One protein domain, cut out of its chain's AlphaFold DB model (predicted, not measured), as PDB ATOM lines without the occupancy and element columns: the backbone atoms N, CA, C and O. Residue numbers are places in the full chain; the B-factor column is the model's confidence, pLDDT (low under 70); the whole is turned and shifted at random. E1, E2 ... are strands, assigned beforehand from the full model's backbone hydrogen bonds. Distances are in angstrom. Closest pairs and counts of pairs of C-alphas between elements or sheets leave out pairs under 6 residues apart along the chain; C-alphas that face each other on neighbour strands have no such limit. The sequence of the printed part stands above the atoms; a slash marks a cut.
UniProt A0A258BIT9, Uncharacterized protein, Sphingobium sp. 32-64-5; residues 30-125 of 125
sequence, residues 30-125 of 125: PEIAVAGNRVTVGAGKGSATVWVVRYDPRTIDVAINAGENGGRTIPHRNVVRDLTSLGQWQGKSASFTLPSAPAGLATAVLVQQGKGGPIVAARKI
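Overview. This is residues 30 to 125 of the 125 residues of an uncharacterized protein of Sphingobium sp. 32-64-5 (UniProt A0A258BIT9). What shape is this? It is a small sandwich of two sheets, only partly face to face and with their strands crossed, from which the long hairpin E3 and E4 reaches out as a two-stranded arm. What is it built of? The 96 printed residues have no named helix and seven named strands, E1 to E7 along the chain, in two antiparallel sheets, E4 - E3 - E6 - E7 and E1 - E2 - E5; the class is all strand. How large is it? It is loose, with a radius of gyration of the C-alphas of 16.4 A, and spans 52 by 28 by 16 A, the arm making the length.

Along the chain. Where does the first strand begin? E1, residues 32 to 35, begins at C-alpha 32 (26.147, -109.372, 133.447) and is 10.3 A long; E2, residues 38 to 41, is 9.9 A. Which strands are long? E3, residues 48 to 63, is 37.3 A and bends by 74 degrees at residue 59; E4, residues 73 to 89, is 40.9 A and bends by 66 degrees at residue 86. What follows? E5, residues 94 to 97, is 10.5 A; E6, residues 106 to 112, 19.2 A; E7, residues 119 to 124, 13.6 A, ending at C-alpha 124 (26.443, -107.866, 123.883).

Arrangement. How does the larger, twisted sheet pair? N 52 and O 84 of E3 and E4 are 2.8 A apart, N 51 and O 110 of E3 and E6 2.8 A, and N 109 and O 123 of E6 and E7 2.8 A. And the smaller? N 33 and O 40 of hairpin E1 and E2 are 2.8 A apart, N 39 and O 96 of E2 and E5 2.9 A. How do the sheets meet? They form a sandwich, two sheets face to face, the parts that face each other 9.4 A centre to centre, with the strands of the one at 59 degrees to those of the other; the closest C-alphas of E4 and E5, those of Leu 86 and Phe 96, are 6.3 A apart.

Size, cuts and confidence. What is farthest apart? The C-alphas of Gly 71 and Lys 92, 51.6 A. Is anything cut, long or uncertain? The printed part has no cut, no link is long, and no printed residue is under 70 in pLDDT.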
ATOM      1  N   PRO A  30      32.349-108.289 137.327       96.31
ATOM      2  CA  PRO A  30      31.016-108.760 137.687       96.31
ATOM      3  C   PRO A  30      30.334-109.419 136.481       96.31
ATOM      4  O   PRO A  30      30.464-108.953 135.348       96.31
ATOM      5  N   GLU A  31      29.571-110.483 136.725       96.75
ATOM      6  CA  GLU A  31      28.741-111.096 135.688       96.75
ATOM      7  C   GLU A  31      27.623-110.134 135.263       96.75
ATOM      8  O   GLU A  31      27.052-109.422 136.088       96.75
ATOM      9  N   ILE A  32      27.292-110.118 133.970       97.75
ATOM     10  CA  ILE A  32      26.147-109.372 133.447       97.75
ATOM     11  C   ILE A  32      25.127-110.388 132.955       97.75
ATOM     12  O   ILE A  32      25.400-111.090 131.983       97.75
ATOM     13  N   ALA A  33      23.953-110.438 133.574       97.88
ATOM     14  CA  ALA A  33      22.811-111.238 133.141       97.88
ATOM     15  C   ALA A  33      21.732-110.343 132.517       97.88
ATOM     16  O   ALA A  33      21.574-109.185 132.901       97.88
ATOM     17  N   VAL A  34      20.989-110.876 131.546       96.38
ATOM     18  CA  VAL A  34      19.903-110.152 130.871       96.38
ATOM     19  C   VAL A  34      18.672-111.039 130.818       96.38
ATOM     20  O   VAL A  34      18.755-112.174 130.353       96.38
ATOM     21  N   ALA A  35      17.542-110.516 131.287       96.12
ATOM     22  CA  ALA A  35      16.252-111.192 131.266       96.12
ATOM     23  C   ALA A  35      15.156-110.192 130.883       96.12
ATOM     24  O   ALA A  35      14.889-109.235 131.615       96.12
ATOM     25  N   GLY A  36      14.534-110.390 129.718       93.75
ATOM     26  CA  GLY A  36      13.570-109.438 129.166       93.75
ATOM     27  C   GLY A  36      14.181-108.041 129.020       93.75
ATOM     28  O   GLY A  36      15.199-107.868 128.357       93.75
ATOM     29  N   ASN A  37      13.580-107.047 129.676       95.31
ATOM     30  CA  ASN A  37      14.070-105.668 129.712       95.31
ATOM     31  C   ASN A  37      14.893-105.345 130.972       95.31
ATOM     32  O   ASN A  37      15.001-104.178 131.347       95.31
ATOM     33  N   ARG A  38      15.445-106.345 131.663       97.12
ATOM     34  CA  ARG A  38      16.298-106.137 132.836       97.12
ATOM     35  C   ARG A  38      17.717-106.605 132.584       97.12
ATOM     36  O   ARG A  38      17.942-107.693 132.059       97.12
ATOM     37  N   VAL A  39      18.662-105.781 133.020       98.00
ATOM     38  CA  VAL A  39      20.087-106.095 133.086       98.00
ATOM     39  C   VAL A  39      20.470-106.192 134.553       98.00
ATOM     40  O   VAL A  39      20.291-105.233 135.301       98.00
ATOM     41  N   THR A  40      21.015-107.327 134.964       98.44
ATOM     42  CA  THR A  40      21.543-107.531 136.311       98.44
ATOM     43  C   THR A  40      23.060-107.572 136.238       98.44
ATOM     44  O   THR A  40      23.627-108.393 135.522       98.44
ATOM     45  N   VAL A  41      23.714-106.683 136.980       98.44
ATOM     46  CA  VAL A  41      25.161-106.706 137.195       98.44
ATOM     47  C   VAL A  41      25.399-107.369 138.543       98.44
ATOM     48  O   VAL A  41      24.912-106.875 139.559       98.44
ATOM     49  N   GLY A  42      26.111-108.492 138.546       98.19
ATOM     50  CA  GLY A  42      26.416-109.276 139.737       98.19
ATOM     51  C   GLY A  42      27.323-108.546 140.732       98.19
ATOM     52  O   GLY A  42      27.723-107.397 140.536       98.19
ATOM     53  N   ALA A  43      27.643-109.220 141.834       97.25
ATOM     54  CA  ALA A  43      28.579-108.685 142.816       97.25
ATOM     55  C   ALA A  43      30.017-108.653 142.264       97.25
ATOM     56  O   ALA A  43      30.398-109.450 141.409       97.25
ATOM     57  N   GLY A  44      30.823-107.726 142.771       95.06
ATOM     58  CA  GLY A  44      32.194-107.504 142.336       95.06
ATOM     59  C   GLY A  44      32.877-106.412 143.156       95.06
ATOM     60  O   GLY A  44      32.389-106.000 144.207       95.06
ATOM     61  N   LYS A  45      34.039-105.942 142.691       92.62
ATOM     62  CA  LYS A  45      34.845-104.944 143.409       92.62
ATOM     63  C   LYS A  45      34.720-103.549 142.795       92.62
ATOM     64  O   LYS A  45      34.779-103.391 141.576       92.62
ATOM     65  N   GLY A  46      34.667-102.543 143.664       93.50
ATOM     66  CA  GLY A  46      34.670-101.127 143.295       93.50
ATOM     67  C   GLY A  46      33.292-100.585 142.920       93.50
ATOM     68  O   GLY A  46      32.266-101.199 143.203       93.50
ATOM     69  N   SER A  47      33.285 -99.414 142.290       96.19
ATOM     70  CA  SER A  47      32.088 -98.757 141.769       96.19
ATOM     71  C   SER A  47      32.256 -98.420 140.290       96.19
ATOM     72  O   SER A  47      33.369 -98.201 139.807       96.19
ATOM     73  N   ALA A  48      31.150 -98.425 139.555       97.94
ATOM     74  CA  ALA A  48      31.137 -98.213 138.117       97.94
ATOM     75  C   ALA A  48      29.803 -97.627 137.653       97.94
ATOM     76  O   ALA A  48      28.764 -97.853 138.267       97.94
ATOM     77  N   THR A  49      29.824 -96.943 136.516       98.38
ATOM     78  CA  THR A  49      28.608 -96.607 135.776       98.38
ATOM     79  C   THR A  49      28.239 -97.773 134.868       98.38
ATOM     80  O   THR A  49      29.103 -98.339 134.193       98.38
ATOM     81  N   VAL A  50      26.956 -98.126 134.845       98.31
ATOM     82  CA  VAL A  50      26.408 -99.100 133.900       98.31
ATOM     83  C   VAL A  50      25.878 -98.340 132.694       98.31
ATOM     84  O   VAL A  50      24.932 -97.561 132.801       98.31
ATOM     85  N   TRP A  51      26.501 -98.565 131.546       98.25
ATOM     86  CA  TRP A  51      26.150 -97.938 130.280       98.25
ATOM     87  C   TRP A  51      25.434 -98.920 129.371       98.25
ATOM     88  O   TRP A  51      25.795-100.095 129.301       98.25
ATOM     89  N   VAL A  52      24.486 -98.402 128.604       98.00
ATOM     90  CA  VAL A  52      23.912 -99.069 127.441       98.00
ATOM     91  C   VAL A  52      24.390 -98.359 126.192       98.00
ATOM     92  O   VAL A  52      24.235 -97.150 126.049       98.00
ATOM     93  N   VAL A  53      24.953 -99.140 125.283       98.12
ATOM     94  CA  VAL A  53      25.412 -98.712 123.969       98.12
ATOM     95  C   VAL A  53      24.434 -99.249 122.937       98.12
ATOM     96  O   VAL A  53      24.205-100.461 122.886       98.12
ATOM     97  N   ARG A  54      23.891 -98.377 122.086       97.62
ATOM     98  CA  ARG A  54      23.172 -98.788 120.872       97.62
ATOM     99  C   ARG A  54      24.023 -98.467 119.665       97.62
ATOM    100  O   ARG A  54      24.512 -97.346 119.529       97.62
ATOM    101  N   TYR A  55      24.200 -99.441 118.788       97.00
ATOM    102  CA  TYR A  55      25.050 -99.285 117.617       97.00
ATOM    103  C   TYR A  55      24.444 -99.955 116.391       97.00
ATOM    104  O   TYR A  55      23.723-100.945 116.503       97.00
ATOM    105  N   ASP A  56      24.745 -99.414 115.213       96.12
ATOM    106  CA  ASP A  56      24.385-100.045 113.945       96.12
ATOM    107  C   ASP A  56      25.411-101.147 113.636       96.12
ATOM    108  O   ASP A  56      26.591-100.834 113.435       96.12
ATOM    109  N   PRO A  57      25.021-102.436 113.639       95.31
ATOM    110  CA  PRO A  57      25.958-103.538 113.441       95.31
ATOM    111  C   PRO A  57      26.380-103.711 111.977       95.31
ATOM    112  O   PRO A  57      27.276-104.513 111.689       95.31
ATOM    113  N   ARG A  58      25.716-103.019 111.044       95.19
ATOM    114  CA  ARG A  58      25.997-103.115 109.612       95.19
ATOM    115  C   ARG A  58      27.264-102.346 109.269       95.19
ATOM    116  O   ARG A  58      27.699-101.457 110.002       95.19
ATOM    117  N   THR A  59      27.845-102.702 108.132       94.19
ATOM    118  CA  THR A  59      28.840-101.851 107.485       94.19
ATOM    119  C   THR A  59      28.094-100.727 106.767       94.19
ATOM    120  O   THR A  59      27.181-100.996 105.992       94.19
ATOM    121  N   ILE A  60      28.450 -99.483 107.068       89.19
ATOM    122  CA  ILE A  60      27.927 -98.268 106.455       89.19
ATOM    123  C   ILE A  60      29.082 -97.595 105.734       89.19
ATOM    124  O   ILE A  60      30.079 -97.227 106.357       89.19
ATOM    125  N   ASP A  61      28.913 -97.410 104.437       89.19
ATOM    126  CA  ASP A  61      29.841 -96.667 103.606       89.19
ATOM    127  C   ASP A  61      29.590 -95.169 103.772       89.19
ATOM    128  O   ASP A  61      28.489 -94.672 103.525       89.19
ATOM    129  N   VAL A  62      30.608 -94.442 104.235       85.19
ATOM    130  CA  VAL A  62      30.533 -92.990 104.418       85.19
ATOM    131  C   VAL A  62      31.416 -92.312 103.382       85.19
ATOM    132  O   VAL A  62      32.638 -92.466 103.392       85.19
ATOM    133  N   ALA A  63      30.777 -91.558 102.487       85.81
ATOM    134  CA  ALA A  63      31.460 -90.698 101.533       85.81
ATOM    135  C   ALA A  63      32.069 -89.489 102.256       85.81
ATOM    136  O   ALA A  63      31.382 -88.765 102.984       85.81
ATOM    137  N   ILE A  64      33.366 -89.267 102.053       84.19
ATOM    138  CA  ILE A  64      34.089 -88.126 102.608       84.19
ATOM    139  C   ILE A  64      34.143 -87.041 101.539       84.19
ATOM    140  O   ILE A  64      34.874 -87.139 100.555       84.19
ATOM    141  N   ASN A  65      33.345 -85.993 101.736       83.06
ATOM    142  CA  ASN A  65      33.112 -84.977 100.708       83.06
ATOM    143  C   ASN A  65      34.256 -83.957 100.564       83.06
ATOM    144  O   ASN A  65      34.344 -83.294  99.536       83.06
ATOM    145  N   ALA A  66      35.122 -83.798 101.572       79.69
ATOM    146  CA  ALA A  66      36.196 -82.803 101.566       79.69
ATOM    147  C   ALA A  66      37.362 -83.184 102.499       79.69
ATOM    148  O   ALA A  66      37.227 -84.061 103.354       79.69
ATOM    149  N   GLY A  67      38.489 -82.481 102.357       83.19
ATOM    150  CA  GLY A  67      39.698 -82.660 103.168       83.19
ATOM    151  C   GLY A  67      40.692 -83.658 102.574       83.19
ATOM    152  O   GLY A  67      40.536 -84.110 101.444       83.19
ATOM    153  N   GLU A  68      41.718 -84.018 103.346       80.38
ATOM    154  CA  GLU A  68      42.807 -84.917 102.917       80.38
ATOM    155  C   GLU A  68      42.313 -86.314 102.497       80.38
ATOM    156  O   GLU A  68      42.896 -86.967 101.637       80.38
ATOM    157  N   ASN A  69      41.186 -86.756 103.064       76.25
ATOM    158  CA  ASN A  69      40.517 -88.005 102.698       76.25
ATOM    159  C   ASN A  69      39.364 -87.811 101.692       76.25
ATOM    160  O   ASN A  69      38.607 -88.753 101.453       76.25
ATOM    161  N   GLY A  70      39.205 -86.609 101.127       79.00
ATOM    162  CA  GLY A  70      38.141 -86.264 100.186       79.00
ATOM    163  C   GLY A  70      38.108 -87.182  98.960       79.00
ATOM    164  O   GLY A  70      39.146 -87.592  98.445       79.00
ATOM    165  N   GLY A  71      36.902 -87.533  98.507       83.44
ATOM    166  CA  GLY A  71      36.680 -88.430  97.365       83.44
ATOM    167  C   GLY A  71      36.772 -89.922  97.703       83.44
ATOM    168  O   GLY A  71      36.529 -90.761  96.838       83.44
ATOM    169  N   ARG A  72      37.088 -90.275  98.956       86.88
ATOM    170  CA  ARG A  72      37.081 -91.663  99.433       86.88
ATOM    171  C   ARG A  72      35.745 -92.006 100.076       86.88
ATOM    172  O   ARG A  72      35.119 -91.179 100.736       86.88
ATOM    173  N   THR A  73      35.354 -93.264  99.926       84.56
ATOM    174  CA  THR A  73      34.269 -93.874 100.694       84.56
ATOM    175  C   THR A  73      34.892 -94.853 101.673       84.56
ATOM    176  O   THR A  73      35.628 -95.746 101.253       84.56
ATOM    177  N   ILE A  74      34.659 -94.649 102.970       86.62
ATOM    178  CA  ILE A  74      35.258 -95.476 104.022       86.62
ATOM    179  C   ILE A  74      34.167 -96.327 104.682       86.62
ATOM    180  O   ILE A  74      33.180 -95.767 105.171       86.62
ATOM    181  N   PRO A  75      34.335 -97.663 104.733       89.44
ATOM    182  CA  PRO A  75      33.398 -98.536 105.423       89.44
ATOM    183  C   PRO A  75      33.554 -98.397 106.943       89.44
ATOM    184  O   PRO A  75      34.638 -98.581 107.502       89.44
ATOM    185  N   HIS A  76      32.449 -98.137 107.636       89.81
ATOM    186  CA  HIS A  76      32.372 -98.128 109.096       89.81
ATOM    187  C   HIS A  76      31.425 -99.211 109.592       89.81
ATOM    188  O   HIS A  76      30.329 -99.369 109.073       89.81
ATOM    189  N   ARG A  77      31.810 -99.942 110.638       93.69
ATOM    190  CA  ARG A  77      30.973-100.979 111.253       93.69
ATOM    191  C   ARG A  77      30.831-100.730 112.747       93.69
ATOM    192  O   ARG A  77      31.752-100.212 113.371       93.69
ATOM    193  N   ASN A  78      29.706-101.155 113.319       95.00
ATOM    194  CA  ASN A  78      29.391-100.994 114.739       95.00
ATOM    195  C   ASN A  78      29.340 -99.521 115.173       95.00
ATOM    196  O   ASN A  78      29.836 -99.154 116.239       95.00
ATOM    197  N   VAL A  79      28.755 -98.665 114.330       95.12
ATOM    198  CA  VAL A  79      28.676 -97.221 114.585       95.12
ATOM    199  C   VAL A  79      27.747 -96.973 115.767       95.12
ATOM    200  O   VAL A  79      26.546 -97.232 115.674       95.12
ATOM    201  N   VAL A  80      28.292 -96.466 116.873       96.12
ATOM    202  CA  VAL A  80      27.507 -96.086 118.053       96.12
ATOM    203  C   VAL A  80      26.561 -94.943 117.688       96.12
ATOM    204  O   VAL A  80      26.971 -93.947 117.095       96.12
ATOM    205  N   ARG A  81      25.283 -95.112 118.023       95.69
ATOM    206  CA  ARG A  81      24.207 -94.138 117.797       95.69
ATOM    207  C   ARG A  81      23.675 -93.549 119.092       95.69
ATOM    208  O   ARG A  81      23.220 -92.414 119.082       95.69
ATOM    209  N   ASP A  82      23.744 -94.311 120.180       96.56
ATOM    210  CA  ASP A  82      23.308 -93.871 121.499       96.56
ATOM    211  C   ASP A  82      24.198 -94.461 122.600       96.56
ATOM    212  O   ASP A  82      24.663 -95.605 122.499       96.56
ATOM    213  N   LEU A  83      24.415 -93.668 123.650       96.56
ATOM    214  CA  LEU A  83      25.120 -94.053 124.866       96.56
ATOM    215  C   LEU A  83      24.344 -93.512 126.071       96.56
ATOM    216  O   LEU A  83      24.432 -92.331 126.402       96.56
ATOM    217  N   THR A  84      23.628 -94.401 126.753       96.88
ATOM    218  CA  THR A  84      22.738 -94.048 127.864       96.88
ATOM    219  C   THR A  84      23.258 -94.626 129.183       96.88
ATOM    220  O   THR A  84      23.584 -95.811 129.265       96.88
ATOM    221  N   SER A  85      23.323 -93.806 130.239       97.31
ATOM    222  CA  SER A  85      23.625 -94.274 131.602       97.31
ATOM    223  C   SER A  85      22.382 -94.896 132.229       97.31
ATOM    224  O   SER A  85      21.343 -94.243 132.315       97.31
ATOM    225  N   LEU A  86      22.486 -96.141 132.695       97.44
ATOM    226  CA  LEU A  86      21.427 -96.793 133.470       97.44
ATOM    227  C   LEU A  86      21.529 -96.504 134.971       97.44
ATOM    228  O   LEU A  86      20.557 -96.696 135.699       97.44
ATOM    229  N   GLY A  87      22.700 -96.071 135.440       97.62
ATOM    230  CA  GLY A  87      22.943 -95.750 136.840       97.62
ATOM    231  C   GLY A  87      24.296 -96.228 137.358       97.62
ATOM    232  O   GLY A  87      25.150 -96.714 136.614       97.62
ATOM    233  N   GLN A  88      24.487 -96.059 138.665       97.94
ATOM    234  CA  GLN A  88      25.703 -96.453 139.370       97.94
ATOM    235  C   GLN A  88      25.564 -97.857 139.966       97.94
ATOM    236  O   GLN A  88      24.561 -98.190 140.592       97.94
ATOM    237  N   TRP A  89      26.614 -98.655 139.823       98.12
ATOM    238  CA  TRP A  89      26.824 -99.937 140.483       98.12
ATOM    239  C   TRP A  89      27.938 -99.781 141.525       98.12
ATOM    240  O   TRP A  89      28.976 -99.189 141.240       98.12
ATOM    241  N   GLN A  90      27.728-100.290 142.740       97.25
ATOM    242  CA  GLN A  90      28.623-100.081 143.893       97.25
ATOM    243  C   GLN A  90      29.155-101.412 144.452       97.25
ATOM    244  O   GLN A  90      29.175-101.629 145.663       97.25
ATOM    245  N   GLY A  91      29.495-102.360 143.577       95.88
ATOM    246  CA  GLY A  91      30.085-103.645 143.968       95.88
ATOM    247  C   GLY A  91      29.084-104.705 144.443       95.88
ATOM    248  O   GLY A  91      29.376-105.897 144.392       95.88
ATOM    249  N   LYS A  92      27.879-104.314 144.869       97.50
ATOM    250  CA  LYS A  92      26.779-105.244 145.176       97.50
ATOM    251  C   LYS A  92      25.964-105.551 143.921       97.50
ATOM    252  O   LYS A  92      25.841-104.694 143.052       97.50
ATOM    253  N   SER A  93      25.371-106.748 143.860       98.00
ATOM    254  CA  SER A  93      24.446-107.105 142.778       98.00
ATOM    255  C   SER A  93      23.336-106.057 142.652       98.00
ATOM    256  O   SER A  93      22.710-105.697 143.651       98.00
ATOM    257  N   ALA A  94      23.117-105.551 141.440       98.38
ATOM    258  CA  ALA A  94      22.116-104.532 141.154       98.38
ATOM    259  C   ALA A  94      21.456-104.793 139.800       98.38
ATOM    260  O   ALA A  94      22.086-105.295 138.870       98.38
ATOM    261  N   SER A  95      20.176-104.440 139.691       98.31
ATOM    262  CA  SER A  95      19.406-104.590 138.457       98.31
ATOM    263  C   SER A  95      18.957-103.240 137.925       98.31
ATOM    264  O   SER A  95      18.532-102.372 138.684       98.31
ATOM    265  N   PHE A  96      19.002-103.110 136.608       98.19
ATOM    266  CA  PHE A  96      18.694-101.896 135.877       98.19
ATOM    267  C   PHE A  96      17.678-102.204 134.781       98.19
ATOM    268  O   PHE A  96      17.723-103.264 134.151       98.19
ATOM    269  N   THR A  97      16.760-101.270 134.548       97.88
ATOM    270  CA  THR A  97      15.816-101.371 133.434       97.88
ATOM    271  C   THR A  97      16.529-100.984 132.148       97.88
ATOM    272  O   THR A  97      17.088 -99.896 132.046       97.88
ATOM    273  N   LEU A  98      16.497-101.875 131.163       95.19
ATOM    274  CA  LEU A  98      16.977-101.636 129.815       95.19
ATOM    275  C   LEU A  98      15.888-100.890 129.029       95.19
ATOM    276  O   LEU A  98      14.798-101.441 128.845       95.19
ATOM    277  N   PRO A  99      16.149 -99.663 128.542       93.25
ATOM    278  CA  PRO A  99      15.218 -98.964 127.666       93.25
ATOM    279  C   PRO A  99      14.953 -99.765 126.387       93.25
ATOM    280  O   PRO A  99      15.776-100.595 125.983       93.25
ATOM    281  N   SER A 100      13.832 -99.499 125.718       91.00
ATOM    282  CA  SER A 100      13.573-100.104 124.409       91.00
ATOM    283  C   SER A 100      14.673 -99.718 123.412       91.00
ATOM    284  O   SER A 100      15.164 -98.588 123.422       91.00
ATOM    285  N   ALA A 101      15.089-100.668 122.577       88.12
ATOM    286  CA  ALA A 101      16.056-100.409 121.520       88.12
ATOM    287  C   ALA A 101      15.337 -99.802 120.305       88.12
ATOM    288  O   ALA A 101      14.300-100.333 119.901       88.12
ATOM    289  N   PRO A 102      15.886 -98.755 119.667       89.62
ATOM    290  CA  PRO A 102      15.435 -98.361 118.340       89.62
ATOM    291  C   PRO A 102      15.575 -99.527 117.352       89.62
ATOM    292  O   PRO A 102      16.528-100.310 117.431       89.62
ATOM    293  N   ALA A 103      14.637 -99.636 116.409       90.88
ATOM    294  CA  ALA A 103      14.654-100.695 115.407       90.88
ATOM    295  C   ALA A 103      15.964-100.681 114.597       90.88
ATOM    296  O   ALA A 103      16.463 -99.625 114.208       90.88
ATOM    297  N   GLY A 104      16.521-101.867 114.339       92.50
ATOM    298  CA  GLY A 104      17.742-102.036 113.544       92.50
ATOM    299  C   GLY A 104      19.062-101.781 114.284       92.50
ATOM    300  O   GLY A 104      20.118-101.969 113.682       92.50
ATOM    301  N   LEU A 105      19.037-101.401 115.568       95.88
ATOM    302  CA  LEU A 105      20.250-101.236 116.374       95.88
ATOM    303  C   LEU A 105      20.524-102.457 117.259       95.88
ATOM    304  O   LEU A 105      19.631-102.999 117.907       95.88
ATOM    305  N   ALA A 106      21.793-102.852 117.324       96.31
ATOM    306  CA  ALA A 106      22.295-103.831 118.279       96.31
ATOM    307  C   ALA A 106      22.657-103.157 119.610       96.31
ATOM    308  O   ALA A 106      22.856-101.940 119.679       96.31
ATOM    309  N   THR A 107      22.755-103.957 120.676       97.00
ATOM    310  CA  THR A 107      22.936-103.451 122.042       97.00
ATOM    311  C   THR A 107      24.164-104.052 122.706       97.00
ATOM    312  O   THR A 107      24.457-105.237 122.561       97.00
ATOM    313  N   ALA A 108      24.883-103.242 123.473       98.00
ATOM    314  CA  ALA A 108      25.871-103.722 124.426       98.00
ATOM    315  C   ALA A 108      25.703-103.016 125.771       98.00
ATOM    316  O   ALA A 108      25.284-101.863 125.833       98.00
ATOM    317  N   VAL A 109      26.052-103.712 126.844       98.06
ATOM    318  CA  VAL A 109      26.162-103.163 128.193       98.06
ATOM    319  C   VAL A 109      27.631-103.093 128.561       98.06
ATOM    320  O   VAL A 109      28.357-104.067 128.359       98.06
ATOM    321  N   LEU A 110      28.051-101.961 129.123       98.00
ATOM    322  CA  LEU A 110      29.388-101.760 129.677       98.00
ATOM    323  C   LEU A 110      29.276-101.417 131.163       98.00
ATOM    324  O   LEU A 110      28.453-100.592 131.549       98.00
ATOM    325  N   VAL A 111      30.139-102.000 131.989       97.75
ATOM    326  CA  VAL A 111      30.317-101.618 133.395       97.75
ATOM    327  C   VAL A 111      31.665-100.917 133.494       97.75
ATOM    328  O   VAL A 111      32.707-101.566 133.394       97.75
ATOM    329  N   GLN A 112      31.652 -99.589 133.618       97.62
ATOM    330  CA  GLN A 112      32.845 -98.751 133.489       97.62
ATOM    331  C   GLN A 112      33.151 -97.967 134.764       97.62
ATOM    332  O   GLN A 112      32.308 -97.233 135.277       97.62
ATOM    333  N   GLN A 113      34.380 -98.089 135.254       96.19
ATOM    334  CA  GLN A 113      34.858 -97.362 136.424       96.19
ATOM    335  C   GLN A 113      35.247 -95.924 136.061       96.19
ATOM    336  O   GLN A 113      35.936 -95.685 135.068       96.19
ATOM    337  N   GLY A 114      34.844 -94.969 136.903       91.88
ATOM    338  CA  GLY A 114      35.169 -93.551 136.734       91.88
ATOM    339  C   GLY A 114      34.672 -92.947 135.413       91.88
ATOM    340  O   GLY A 114      33.797 -93.487 134.737       91.88
ATOM    341  N   LYS A 115      35.242 -91.797 135.036       88.88
ATOM    342  CA  LYS A 115      34.935 -91.114 133.773       88.88
ATOM    343  C   LYS A 115      35.922 -91.564 132.699       88.88
ATOM    344  O   LYS A 115      37.068 -91.129 132.704       88.88
ATOM    345  N   GLY A 116      35.477 -92.435 131.792       85.75
ATOM    346  CA  GLY A 116      36.326 -92.951 130.713       85.75
ATOM    347  C   GLY A 116      37.385 -93.964 131.164       85.75
ATOM    348  O   GLY A 116      38.285 -94.272 130.391       85.75
ATOM    349  N   GLY A 117      37.290 -94.469 132.397       93.25
ATOM    350  CA  GLY A 117      38.244 -95.421 132.953       93.25
ATOM    351  C   GLY A 117      37.969 -96.870 132.538       93.25
ATOM    352  O   GLY A 117      37.259 -97.126 131.555       93.25
ATOM    353  N   PRO A 118      38.520 -97.836 133.294       95.19
ATOM    354  CA  PRO A 118      38.455 -99.241 132.935       95.19
ATOM    355  C   PRO A 118      37.032 -99.776 132.781       95.19
ATOM    356  O   PRO A 118      36.187 -99.617 133.664       95.19
ATOM    357  N   ILE A 119      36.792-100.489 131.685       96.44
ATOM    358  CA  ILE A 119      35.607-101.327 131.510       96.44
ATOM    359  C   ILE A 119      35.912-102.651 132.198       96.44
ATOM    360  O   ILE A 119      36.820-103.365 131.777       96.44
ATOM    361  N   VAL A 120      35.187-102.966 133.272       96.00
ATOM    362  CA  VAL A 120      35.427-104.161 134.100       96.00
ATOM    363  C   VAL A 120      34.557-105.345 133.699       96.00
ATOM    364  O   VAL A 120      34.930-106.484 133.957       96.00
ATOM    365  N   ALA A 121      33.437-105.093 133.027       96.69
ATOM    366  CA  ALA A 121      32.606-106.112 132.403       96.69
ATOM    367  C   ALA A 121      31.893-105.527 131.182       96.69
ATOM    368  O   ALA A 121      31.591-104.331 131.141       96.69
ATOM    369  N   ALA A 122      31.621-106.371 130.192       96.75
ATOM    370  CA  ALA A 122      30.849-106.004 129.017       96.75
ATOM    371  C   ALA A 122      30.047-107.205 128.511       96.75
ATOM    372  O   ALA A 122      30.510-108.343 128.596       96.75
ATOM    373  N   ARG A 123      28.855-106.953 127.968       96.62
ATOM    374  CA  ARG A 123      28.010-107.984 127.355       96.62
ATOM    375  C   ARG A 123      27.265-107.419 126.157       96.62
ATOM    376  O   ARG A 123      26.606-106.390 126.272       96.62
ATOM    377  N   LYS A 124      27.343-108.104 125.018       95.62
ATOM    378  CA  LYS A 124      26.443-107.866 123.883       95.62
ATOM    379  C   LYS A 124      25.092-108.536 124.165       95.62
ATOM    380  O   LYS A 124      25.077-109.640 124.714       95.62
ATOM    381  N   ILE A 125      24.000-107.857 123.813       90.38
ATOM    382  CA  ILE A 125      22.610-108.320 123.947       90.38
ATOM    383  C   ILE A 125      22.006-108.460 122.554       90.38
ATOM    384  O   ILE A 125      22.263-107.556 121.720       90.38
TER     385      ILE A 125